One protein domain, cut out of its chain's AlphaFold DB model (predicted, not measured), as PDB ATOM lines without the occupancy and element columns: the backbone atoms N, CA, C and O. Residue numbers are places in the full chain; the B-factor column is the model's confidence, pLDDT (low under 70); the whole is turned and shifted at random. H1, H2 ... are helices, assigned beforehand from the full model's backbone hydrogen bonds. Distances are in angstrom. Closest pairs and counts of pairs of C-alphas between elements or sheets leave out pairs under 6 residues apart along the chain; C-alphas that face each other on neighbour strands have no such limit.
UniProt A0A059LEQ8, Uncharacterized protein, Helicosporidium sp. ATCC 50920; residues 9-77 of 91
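AT A GLANCE: This is residues 9 to 77 of the 91 residues of an uncharacterized protein of Helicosporidium sp. ATCC 50920 (UniProt A0A059LEQ8). A drawn-out chain in which the small helix H1 sticks out as an arm at one end, H2 follows further along, and a loose head at the other end holds H3, H4 and the long loop of residues 44 to 61. The loop folds back toward H2 near residue 48, then runs out to a tip, residues 55 to 61, that sticks out beside the first residue of H4. The printed part has 69 residues with four named helices in the order H1, H2, H3, H4 and no named strand; its class is all helix. It is only just extended, close to loose, with a radius of gyration of the C-alphas of 17.0 A, and its outline, only just elongated, spans 54 by 27 by 21 A.

HOW THE PARTS SIT: From the first printed residue, H1, residues 9 to 15, is joined by a tight link of 5 residues to H2, residues 21 to 28. A short link of 9 residues leads to H3, residues 38 to 43, and a long link of 18 residues to H4, residues 62 to 76. Each pair of these helices is apart, with no C-alpha of the one within 8 A of the other. In H1, H2, H3 and H4 every O i to N i+4 pair is within hydrogen-bond range.

IN THESE COORDINATES: H1 begins at C-alpha 9, (-0.937, -3.040, 178.026). H2 is 10.5 A from first to last C-alpha, H1 9.9 A and H3 8.6 A. H4, the longest, measures 21.2 A and ends at C-alpha 76, (25.107, 8.048, 142.581).

THE WHOLE: The C-alphas farthest apart, those of Ser 10 and Gly 59, are 54.3 A apart. Residues 9 to 20, of which 9 to 15 belong to H1, and residues 55 to 61 stand free; the body without them spans 32 by 21 by 18 A. The printed part has no cut. The mean pLDDT of the printed part is 84.8, and residues 75 to 77 are under 70.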
ATOM      1  N   GLN A   9      -1.706  -4.267 177.837       77.19
ATOM      2  CA  GLN A   9      -0.937  -3.040 178.026       77.19
ATOM      3  C   GLN A   9       0.579  -3.262 177.890       77.19
ATOM      4  O   GLN A   9       1.249  -2.463 177.245       77.19
ATOM      5  N   SER A  10       1.105  -4.376 178.410       78.38
ATOM      6  CA  SER A  10       2.512  -4.766 178.219       78.38
ATOM      7  C   SER A  10       2.839  -5.117 176.763       78.38
ATOM      8  O   SER A  10       3.914  -4.785 176.279       78.38
ATOM      9  N   LEU A  11       1.881  -5.698 176.032       81.75
ATOM     10  CA  LEU A  11       2.022  -5.948 174.595       81.75
ATOM     11  C   LEU A  11       2.006  -4.656 173.772       81.75
ATOM     12  O   LEU A  11       2.759  -4.545 172.815       81.75
ATOM     13  N   LYS A  12       1.179  -3.673 174.145       81.31
ATOM     14  CA  LYS A  12       1.169  -2.362 173.480       81.31
ATOM     15  C   LYS A  12       2.486  -1.616 173.659       81.31
ATOM     16  O   LYS A  12       3.040  -1.171 172.667       81.31
ATOM     17  N   ALA A  13       2.998  -1.555 174.886       81.69
ATOM     18  CA  ALA A  13       4.278  -0.908 175.166       81.69
ATOM     19  C   ALA A  13       5.453  -1.580 174.436       81.69
ATOM     20  O   ALA A  13       6.427  -0.923 174.109       81.69
ATOM     21  N   TRP A  14       5.358  -2.885 174.163       77.06
ATOM     22  CA  TRP A  14       6.358  -3.609 173.374       77.06
ATOM     23  C   TRP A  14       6.244  -3.363 171.859       77.06
ATOM     24  O   TRP A  14       7.227  -3.500 171.139       77.06
ATOM     25  N   LEU A  15       5.047  -3.034 171.364       83.06
ATOM     26  CA  LEU A  15       4.789  -2.756 169.947       83.06
ATOM     27  C   LEU A  15       4.982  -1.283 169.578       83.06
ATOM     28  O   LEU A  15       5.147  -0.980 168.396       83.06
ATOM     29  N   GLU A  16       4.904  -0.374 170.549       84.94
ATOM     30  CA  GLU A  16       5.136   1.044 170.307       84.94
ATOM     31  C   GLU A  16       6.629   1.293 170.060       84.94
ATOM     32  O   GLU A  16       7.455   0.954 170.906       84.94
ATOM     33  N   PRO A  17       7.000   1.852 168.898       81.56
ATOM     34  CA  PRO A  17       8.382   2.213 168.636       81.56
ATOM     35  C   PRO A  17       8.820   3.359 169.557       81.56
ATOM     36  O   PRO A  17       8.052   4.290 169.799       81.56
ATOM     37  N   ASP A  18      10.074   3.312 170.015       87.50
ATOM     38  CA  ASP A  18      10.662   4.336 170.895       87.50
ATOM     39  C   ASP A  18      10.807   5.708 170.215       87.50
ATOM     40  O   ASP A  18      10.906   6.736 170.884       87.50
ATOM     41  N   GLU A  19      10.845   5.730 168.880       86.50
ATOM     42  CA  GLU A  19      10.955   6.938 168.067       86.50
ATOM     43  C   GLU A  19      10.095   6.832 166.800       86.50
ATOM     44  O   GLU A  19       9.820   5.750 166.270       86.50
ATOM     45  N   THR A  20       9.667   7.979 166.280       86.56
ATOM     46  CA  THR A  20       9.006   8.065 164.979       86.56
ATOM     47  C   THR A  20       9.997   7.772 163.850       86.56
ATOM     48  O   THR A  20      11.205   7.986 163.963       86.56
ATOM     49  N   ALA A  21       9.486   7.356 162.688       81.31
ATOM     50  CA  ALA A  21      10.327   7.163 161.505       81.31
ATOM     51  C   ALA A  21      11.099   8.440 161.114       81.31
ATOM     52  O   ALA A  21      12.229   8.353 160.639       81.31
ATOM     53  N   ALA A  22      10.508   9.620 161.331       81.06
ATOM     54  CA  ALA A  22      11.149  10.900 161.045       81.06
ATOM     55  C   ALA A  22      12.335  11.174 161.986       81.06
ATOM     56  O   ALA A  22      13.396  11.584 161.521       81.06
ATOM     57  N   GLU A  23      12.179  10.907 163.285       86.00
ATOM     58  CA  GLU A  23      13.252  11.042 164.281       86.00
ATOM     59  C   GLU A  23      14.414  10.093 163.978       86.00
ATOM     60  O   GLU A  23      15.563  10.535 163.896       86.00
ATOM     61  N   PHE A  24      14.106   8.829 163.671       85.56
ATOM     62  CA  PHE A  24      15.111   7.856 163.258       85.56
ATOM     63  C   PHE A  24      15.877   8.327 162.014       85.56
ATOM     64  O   PHE A  24      17.110   8.339 162.003       85.56
ATOM     65  N   LEU A  25      15.167   8.748 160.961       82.25
ATOM     66  CA  LEU A  25      15.780   9.168 159.695       82.25
ATOM     67  C   LEU A  25      16.642  10.423 159.851       82.25
ATOM     68  O   LEU A  25      17.737  10.466 159.287       82.25
ATOM     69  N   ASN A  26      16.209  11.382 160.672       82.12
ATOM     70  CA  ASN A  26      17.016  12.547 161.032       82.12
ATOM     71  C   ASN A  26      18.307  12.153 161.756       82.12
ATOM     72  O   ASN A  26      19.319  12.822 161.592       82.12
ATOM     73  N   ARG A  27      18.306  11.062 162.529       84.12
ATOM     74  CA  ARG A  27      19.501  10.563 163.218       84.12
ATOM     75  C   ARG A  27      20.453   9.801 162.295       84.12
ATOM     76  O   ARG A  27      21.665   9.945 162.435       84.12
ATOM     77  N   VAL A  28      19.935   8.975 161.382       83.06
ATOM     78  CA  VAL A  28      20.764   8.039 160.595       83.06
ATOM     79  C   VAL A  28      21.135   8.518 159.193       83.06
ATOM     80  O   VAL A  28      22.104   8.021 158.625       83.06
ATOM     81  N   ARG A  29      20.379   9.445 158.595       73.62
ATOM     82  CA  ARG A  29      20.559   9.858 157.194       73.62
ATOM     83  C   ARG A  29      20.633  11.374 157.068       73.62
ATOM     84  O   ARG A  29      19.716  12.037 156.595       73.62
ATOM     85  N   LEU A  30      21.781  11.901 157.478       72.12
ATOM     86  CA  LEU A  30      22.065  13.336 157.519       72.12
ATOM     87  C   LEU A  30      22.499  13.929 156.171       72.12
ATOM     88  O   LEU A  30      22.578  15.152 156.039       72.12
ATOM     89  N   GLU A  31      22.790  13.092 155.178       81.12
ATOM     90  CA  GLU A  31      23.320  13.544 153.893       81.12
ATOM     91  C   GLU A  31      22.227  14.144 153.005       81.12
ATOM     92  O   GLU A  31      21.108  13.631 152.917       81.12
ATOM     93  N   ALA A  32      22.562  15.251 152.340       82.50
ATOM     94  CA  ALA A  32      21.685  15.865 151.352       82.50
ATOM     95  C   ALA A  32      21.602  14.978 150.102       82.50
ATOM     96  O   ALA A  32      22.621  14.515 149.585       82.50
ATOM     97  N   LEU A  33      20.389  14.772 149.595       84.94
ATOM     98  CA  LEU A  33      20.134  13.990 148.394       84.94
ATOM     99  C   LEU A  33      20.138  14.910 147.174       84.94
ATOM    100  O   LEU A  33      19.338  15.840 147.084       84.94
ATOM    101  N   ARG A  34      21.032  14.626 146.224       87.94
ATOM    102  CA  ARG A  34      21.078  15.305 144.926       87.94
ATOM    103  C   ARG A  34      20.267  14.525 143.905       87.94
ATOM    104  O   ARG A  34      20.430  13.319 143.757       87.94
ATOM    105  N   THR A  35      19.377  15.231 143.225       87.56
ATOM    106  CA  THR A  35      18.441  14.675 142.245       87.56
ATOM    107  C   THR A  35      18.986  14.710 140.822       87.56
ATOM    108  O   THR A  35      18.438  14.045 139.948       87.56
ATOM    109  N   GLY A  36      20.035  15.500 140.568       87.75
ATOM    110  CA  GLY A  36      20.550  15.734 139.219       87.75
ATOM    111  C   GLY A  36      19.660  16.669 138.393       87.75
ATOM    112  O   GLY A  36      19.902  16.852 137.200       87.75
ATOM    113  N   VAL A  37      18.637  17.268 139.009       89.69
ATOM    114  CA  VAL A  37      17.732  18.238 138.394       89.69
ATOM    115  C   VAL A  37      18.043  19.611 138.982       89.69
ATOM    116  O   VAL A  37      17.732  19.888 140.138       89.69
ATOM    117  N   PHE A  38      18.647  20.487 138.173       86.38
ATOM    118  CA  PHE A  38      19.231  21.755 138.633       86.38
ATOM    119  C   PHE A  38      18.294  22.595 139.513       86.38
ATOM    120  O   PHE A  38      18.689  23.040 140.586       86.38
ATOM    121  N   PHE A  39      17.045  22.801 139.084       86.00
ATOM    122  CA  PHE A  39      16.112  23.638 139.841       86.00
ATOM    123  C   PHE A  39      15.674  22.983 141.157       86.00
ATOM    124  O   PHE A  39      15.448  23.694 142.129       86.00
ATOM    125  N   MET A  40      15.585  21.651 141.217       88.94
ATOM    126  CA  MET A  40      15.250  20.936 142.452       88.94
ATOM    127  C   MET A  40      16.424  20.978 143.426       88.94
ATOM    128  O   MET A  40      16.221  21.267 144.595       88.94
ATOM    129  N   ASP A  41      17.648  20.778 142.937       89.38
ATOM    130  CA  ASP A  41      18.850  20.761 143.776       89.38
ATOM    131  C   ASP A  41      19.218  22.144 144.343       89.38
ATOM    132  O   ASP A  41      19.926  22.224 145.348       89.38
ATOM    133  N   GLN A  42      18.755  23.222 143.703       88.56
ATOM    134  CA  GLN A  42      18.913  24.597 144.187       88.56
ATOM    135  C   GLN A  42      17.757  25.050 145.083       88.56
ATOM    136  O   GLN A  42      17.975  25.800 146.030       88.56
ATOM    137  N   ALA A  43      16.524  24.638 144.774       87.31
ATOM    138  CA  ALA A  43      15.338  25.106 145.486       87.31
ATOM    139  C   ALA A  43      14.946  24.226 146.681       87.31
ATOM    140  O   ALA A  43      14.238  24.700 147.568       87.31
ATOM    141  N   LEU A  44      15.354  22.953 146.701       87.06
ATOM    142  CA  LEU A  44      14.939  21.971 147.700       87.06
ATOM    143  C   LEU A  44      16.156  21.328 148.374       87.06
ATOM    144  O   LEU A  44      16.978  20.676 147.734       87.06
ATOM    145  N   GLU A  45      16.218  21.421 149.700       87.06
ATOM    146  CA  GLU A  45      17.154  20.634 150.506       87.06
ATOM    147  C   GLU A  45      16.558  19.249 150.798       87.06
ATOM    148  O   GLU A  45      15.977  18.991 151.855       87.06
ATOM    149  N   LEU A  46      16.653  18.344 149.822       87.31
ATOM    150  CA  LEU A  46      16.122  16.990 149.970       87.31
ATOM    151  C   LEU A  46      17.018  16.121 150.853       87.31
ATOM    152  O   LEU A  46      18.244  16.163 150.774       87.31
ATOM    153  N   ARG A  47      16.378  15.297 151.685       84.81
ATOM    154  CA  ARG A  47      17.017  14.316 152.566       84.81
ATOM    155  C   ARG A  47      16.298  12.978 152.433       84.81
ATOM    156  O   ARG A  47      15.111  12.955 152.082       84.81
ATOM    157  N   PRO A  48      16.969  11.851 152.705       81.06
ATOM    158  CA  PRO A  48      16.302  10.560 152.708       81.06
ATOM    159  C   PRO A  48      15.094  10.545 153.651       81.06
ATOM    160  O   PRO A  48      15.208  10.901 154.818       81.06
ATOM    161  N   GLY A  49      13.940  10.114 153.139       80.56
ATOM    162  CA  GLY A  49      12.672  10.140 153.877       80.56
ATOM    163  C   GLY A  49      11.737  11.282 153.495       80.56
ATOM    164  O   GLY A  49      10.543  11.190 153.763       80.56
ATOM    165  N   HIS A  50      12.237  12.327 152.830       86.00
ATOM    166  CA  HIS A  50      11.366  13.340 152.246       86.00
ATOM    167  C   HIS A  50      10.537  12.746 151.103       86.00
ATOM    168  O   HIS A  50      11.038  11.982 150.276       86.00
ATOM    169  N   VAL A  51       9.268  13.142 151.046       87.06
ATOM    170  CA  VAL A  51       8.357  12.828 149.944       87.06
ATOM    171  C   VAL A  51       8.176  14.093 149.118       87.06
ATOM    172  O   VAL A  51       7.831  15.141 149.656       87.06
ATOM    173  N   VAL A  52       8.420  13.990 147.814       88.62
ATOM    174  CA  VAL A  52       8.268  15.098 146.868       88.62
ATOM    175  C   VAL A  52       7.198  14.729 145.856       88.62
ATOM    176  O   VAL A  52       7.260  13.665 145.242       88.62
ATOM    177  N   GLU A  53       6.233  15.624 145.669       90.69
ATOM    178  CA  GLU A  53       5.198  15.490 144.649       90.69
ATOM    179  C   GLU A  53       5.504  16.416 143.468       90.69
ATOM    180  O   GLU A  53       5.651  17.627 143.631       90.69
ATOM    181  N   VAL A  54       5.589  15.846 142.264       89.75
ATOM    182  CA  VAL A  54       5.753  16.613 141.024       89.75
ATOM    183  C   VAL A  54       4.373  16.827 140.404       89.75
ATOM    184  O   VAL A  54       3.776  15.894 139.868       89.75
ATOM    185  N   THR A  55       3.865  18.059 140.459       91.50
ATOM    186  CA  THR A  55       2.534  18.430 139.950       91.50
ATOM    187  C   THR A  55       2.628  19.335 138.719       91.50
ATOM    188  O   THR A  55       3.620  20.025 138.495       91.50
ATOM    189  N   GLY A  56       1.606  19.294 137.858       91.94
ATOM    190  CA  GLY A  56       1.568  20.073 136.615       91.94
ATOM    191  C   GLY A  56       0.611  19.491 135.575       91.94
ATOM    192  O   GLY A  56       0.229  18.320 135.655       91.94
ATOM    193  N   ALA A  57       0.235  20.295 134.579       94.69
ATOM    194  CA  ALA A  57      -0.661  19.885 133.493       94.69
ATOM    195  C   ALA A  57      -0.094  18.715 132.661       94.69
ATOM    196  O   ALA A  57       1.100  18.407 132.709       94.69
ATOM    197  N   SER A  58      -0.938  18.029 131.887       92.50
ATOM    198  CA  SER A  58      -0.440  17.039 130.920       92.50
ATOM    199  C   SER A  58       0.543  17.696 129.938       92.50
ATOM    200  O   SER A  58       0.375  18.858 129.583       92.50
ATOM    201  N   GLY A  59       1.601  16.979 129.553       91.88
ATOM    202  CA  GLY A  59       2.682  17.520 128.719       91.88
ATOM    203  C   GLY A  59       3.721  18.382 129.456       91.88
ATOM    204  O   GLY A  59       4.707  18.780 128.850       91.88
ATOM    205  N   SER A  60       3.584  18.627 130.766       92.06
ATOM    206  CA  SER A  60       4.548  19.430 131.544       92.06
ATOM    207  C   SER A  60       5.843  18.691 131.938       92.06
ATOM    208  O   SER A  60       6.452  19.026 132.950       92.06
ATOM    209  N   CYS A  61       6.233  17.647 131.200       91.19
ATOM    210  CA  CYS A  61       7.484  16.891 131.388       91.19
ATOM    211  C   CYS A  61       7.684  16.227 132.774       91.19
ATOM    212  O   CYS A  61       8.807  15.923 133.170       91.19
ATOM    213  N   LYS A  62       6.609  15.976 133.541       92.69
ATOM    214  CA  LYS A  62       6.706  15.351 134.883       92.69
ATOM    215  C   LYS A  62       7.369  13.976 134.834       92.69
ATOM    216  O   LYS A  62       8.158  13.639 135.710       92.69
ATOM    217  N   THR A  63       7.039  13.195 133.808       91.25
ATOM    218  CA  THR A  63       7.618  11.867 133.597       91.25
ATOM    219  C   THR A  63       9.111  11.970 133.312       91.25
ATOM    220  O   THR A  63       9.886  11.251 133.932       91.25
ATOM    221  N   ASP A  64       9.522  12.900 132.448       92.19
ATOM    222  CA  ASP A  64      10.929  13.124 132.104       92.19
ATOM    223  C   ASP A  64      11.754  13.526 133.334       92.19
ATOM    224  O   ASP A  64      12.831  12.979 133.560       92.19
ATOM    225  N   ILE A  65      11.202  14.396 134.190       91.44
ATOM    226  CA  ILE A  65      11.818  14.767 135.472       91.44
ATOM    227  C   ILE A  65      12.027  13.522 136.343       91.44
ATOM    228  O   ILE A  65      13.140  13.279 136.804       91.44
ATOM    229  N   LEU A  66      10.995  12.695 136.546       91.06
ATOM    230  CA  LEU A  66      11.106  11.483 137.371       91.06
ATOM    231  C   LEU A  66      12.107  10.467 136.796       91.06
ATOM    232  O   LEU A  66      12.824   9.818 137.560       91.06
ATOM    233  N   VAL A  67      12.192  10.344 135.469       90.44
ATOM    234  CA  VAL A  67      13.180   9.488 134.795       90.44
ATOM    235  C   VAL A  67      14.601  10.017 135.006       90.44
ATOM    236  O   VAL A  67      15.494   9.234 135.320       90.44
ATOM    237  N   GLN A  68      14.824  11.327 134.910       89.69
ATOM    238  CA  GLN A  68      16.139  11.919 135.161       89.69
ATOM    239  C   GLN A  68      16.587  11.713 136.613       89.69
ATOM    240  O   GLN A  68      17.710  11.264 136.845       89.69
ATOM    241  N   VAL A  69      15.691  11.953 137.578       89.94
ATOM    242  CA  VAL A  69      15.944  11.678 139.004       89.94
ATOM    243  C   VAL A  69      16.311  10.209 139.209       89.94
ATOM    244  O   VAL A  69      17.232   9.886 139.958       89.94
ATOM    245  N   ARG A  70      15.608   9.302 138.522       87.75
ATOM    246  CA  ARG A  70      15.881   7.867 138.577       87.75
ATOM    247  C   ARG A  70      17.283   7.524 138.078       87.75
ATOM    248  O   ARG A  70      17.985   6.780 138.760       87.75
ATOM    249  N   VAL A  71      17.670   8.023 136.907       87.25
ATOM    250  CA  VAL A  71      18.993   7.755 136.322       87.25
ATOM    251  C   VAL A  71      20.088   8.287 137.248       87.25
ATOM    252  O   VAL A  71      20.953   7.520 137.660       87.25
ATOM    253  N   ALA A  72      19.972   9.541 137.693       85.69
ATOM    254  CA  ALA A  72      20.931  10.148 138.615       85.69
ATOM    255  C   ALA A  72      21.070   9.364 139.935       85.69
ATOM    256  O   ALA A  72      22.179   9.177 140.433       85.69
ATOM    257  N   ALA A  73      19.962   8.859 140.491       79.75
ATOM    258  CA  ALA A  73      19.979   8.062 141.718       79.75
ATOM    259  C   ALA A  73      20.654   6.689 141.542       79.75
ATOM    260  O   ALA A  73      21.326   6.224 142.462       79.75
ATOM    261  N   CYS A  74      20.475   6.041 140.386       72.00
ATOM    262  CA  CYS A  74      21.132   4.771 140.066       72.00
ATOM    263  C   CYS A  74      22.646   4.922 139.865       72.00
ATOM    264  O   CYS A  74      23.383   3.994 140.188       72.00
ATOM    265  N   ASP A  75      23.100   6.075 139.373       68.25
ATOM    266  CA  ASP A  75      24.526   6.345 139.169       68.25
ATOM    267  C   ASP A  75      25.230   6.766 140.472       68.25
ATOM    268  O   ASP A  75      26.393   6.429 140.695       68.25
ATOM    269  N   ALA A  76      24.534   7.501 141.348       65.38
ATOM    270  CA  ALA A  76      25.107   8.048 142.581       65.38
ATOM    271  C   ALA A  76      25.154   7.049 143.747       65.38
ATOM    272  O   ALA A  76      25.988   7.176 144.645       65.38
ATOM    273  N   ALA A  77      24.251   6.072 143.770       56.06
ATOM    274  CA  ALA A  77      24.156   5.101 144.843       56.06
ATOM    275  C   ALA A  77      24.112   3.694 144.253       56.06
ATOM    276  O   ALA A  77      23.351   3.432 143.329       56.06
TER     277      ALA A  77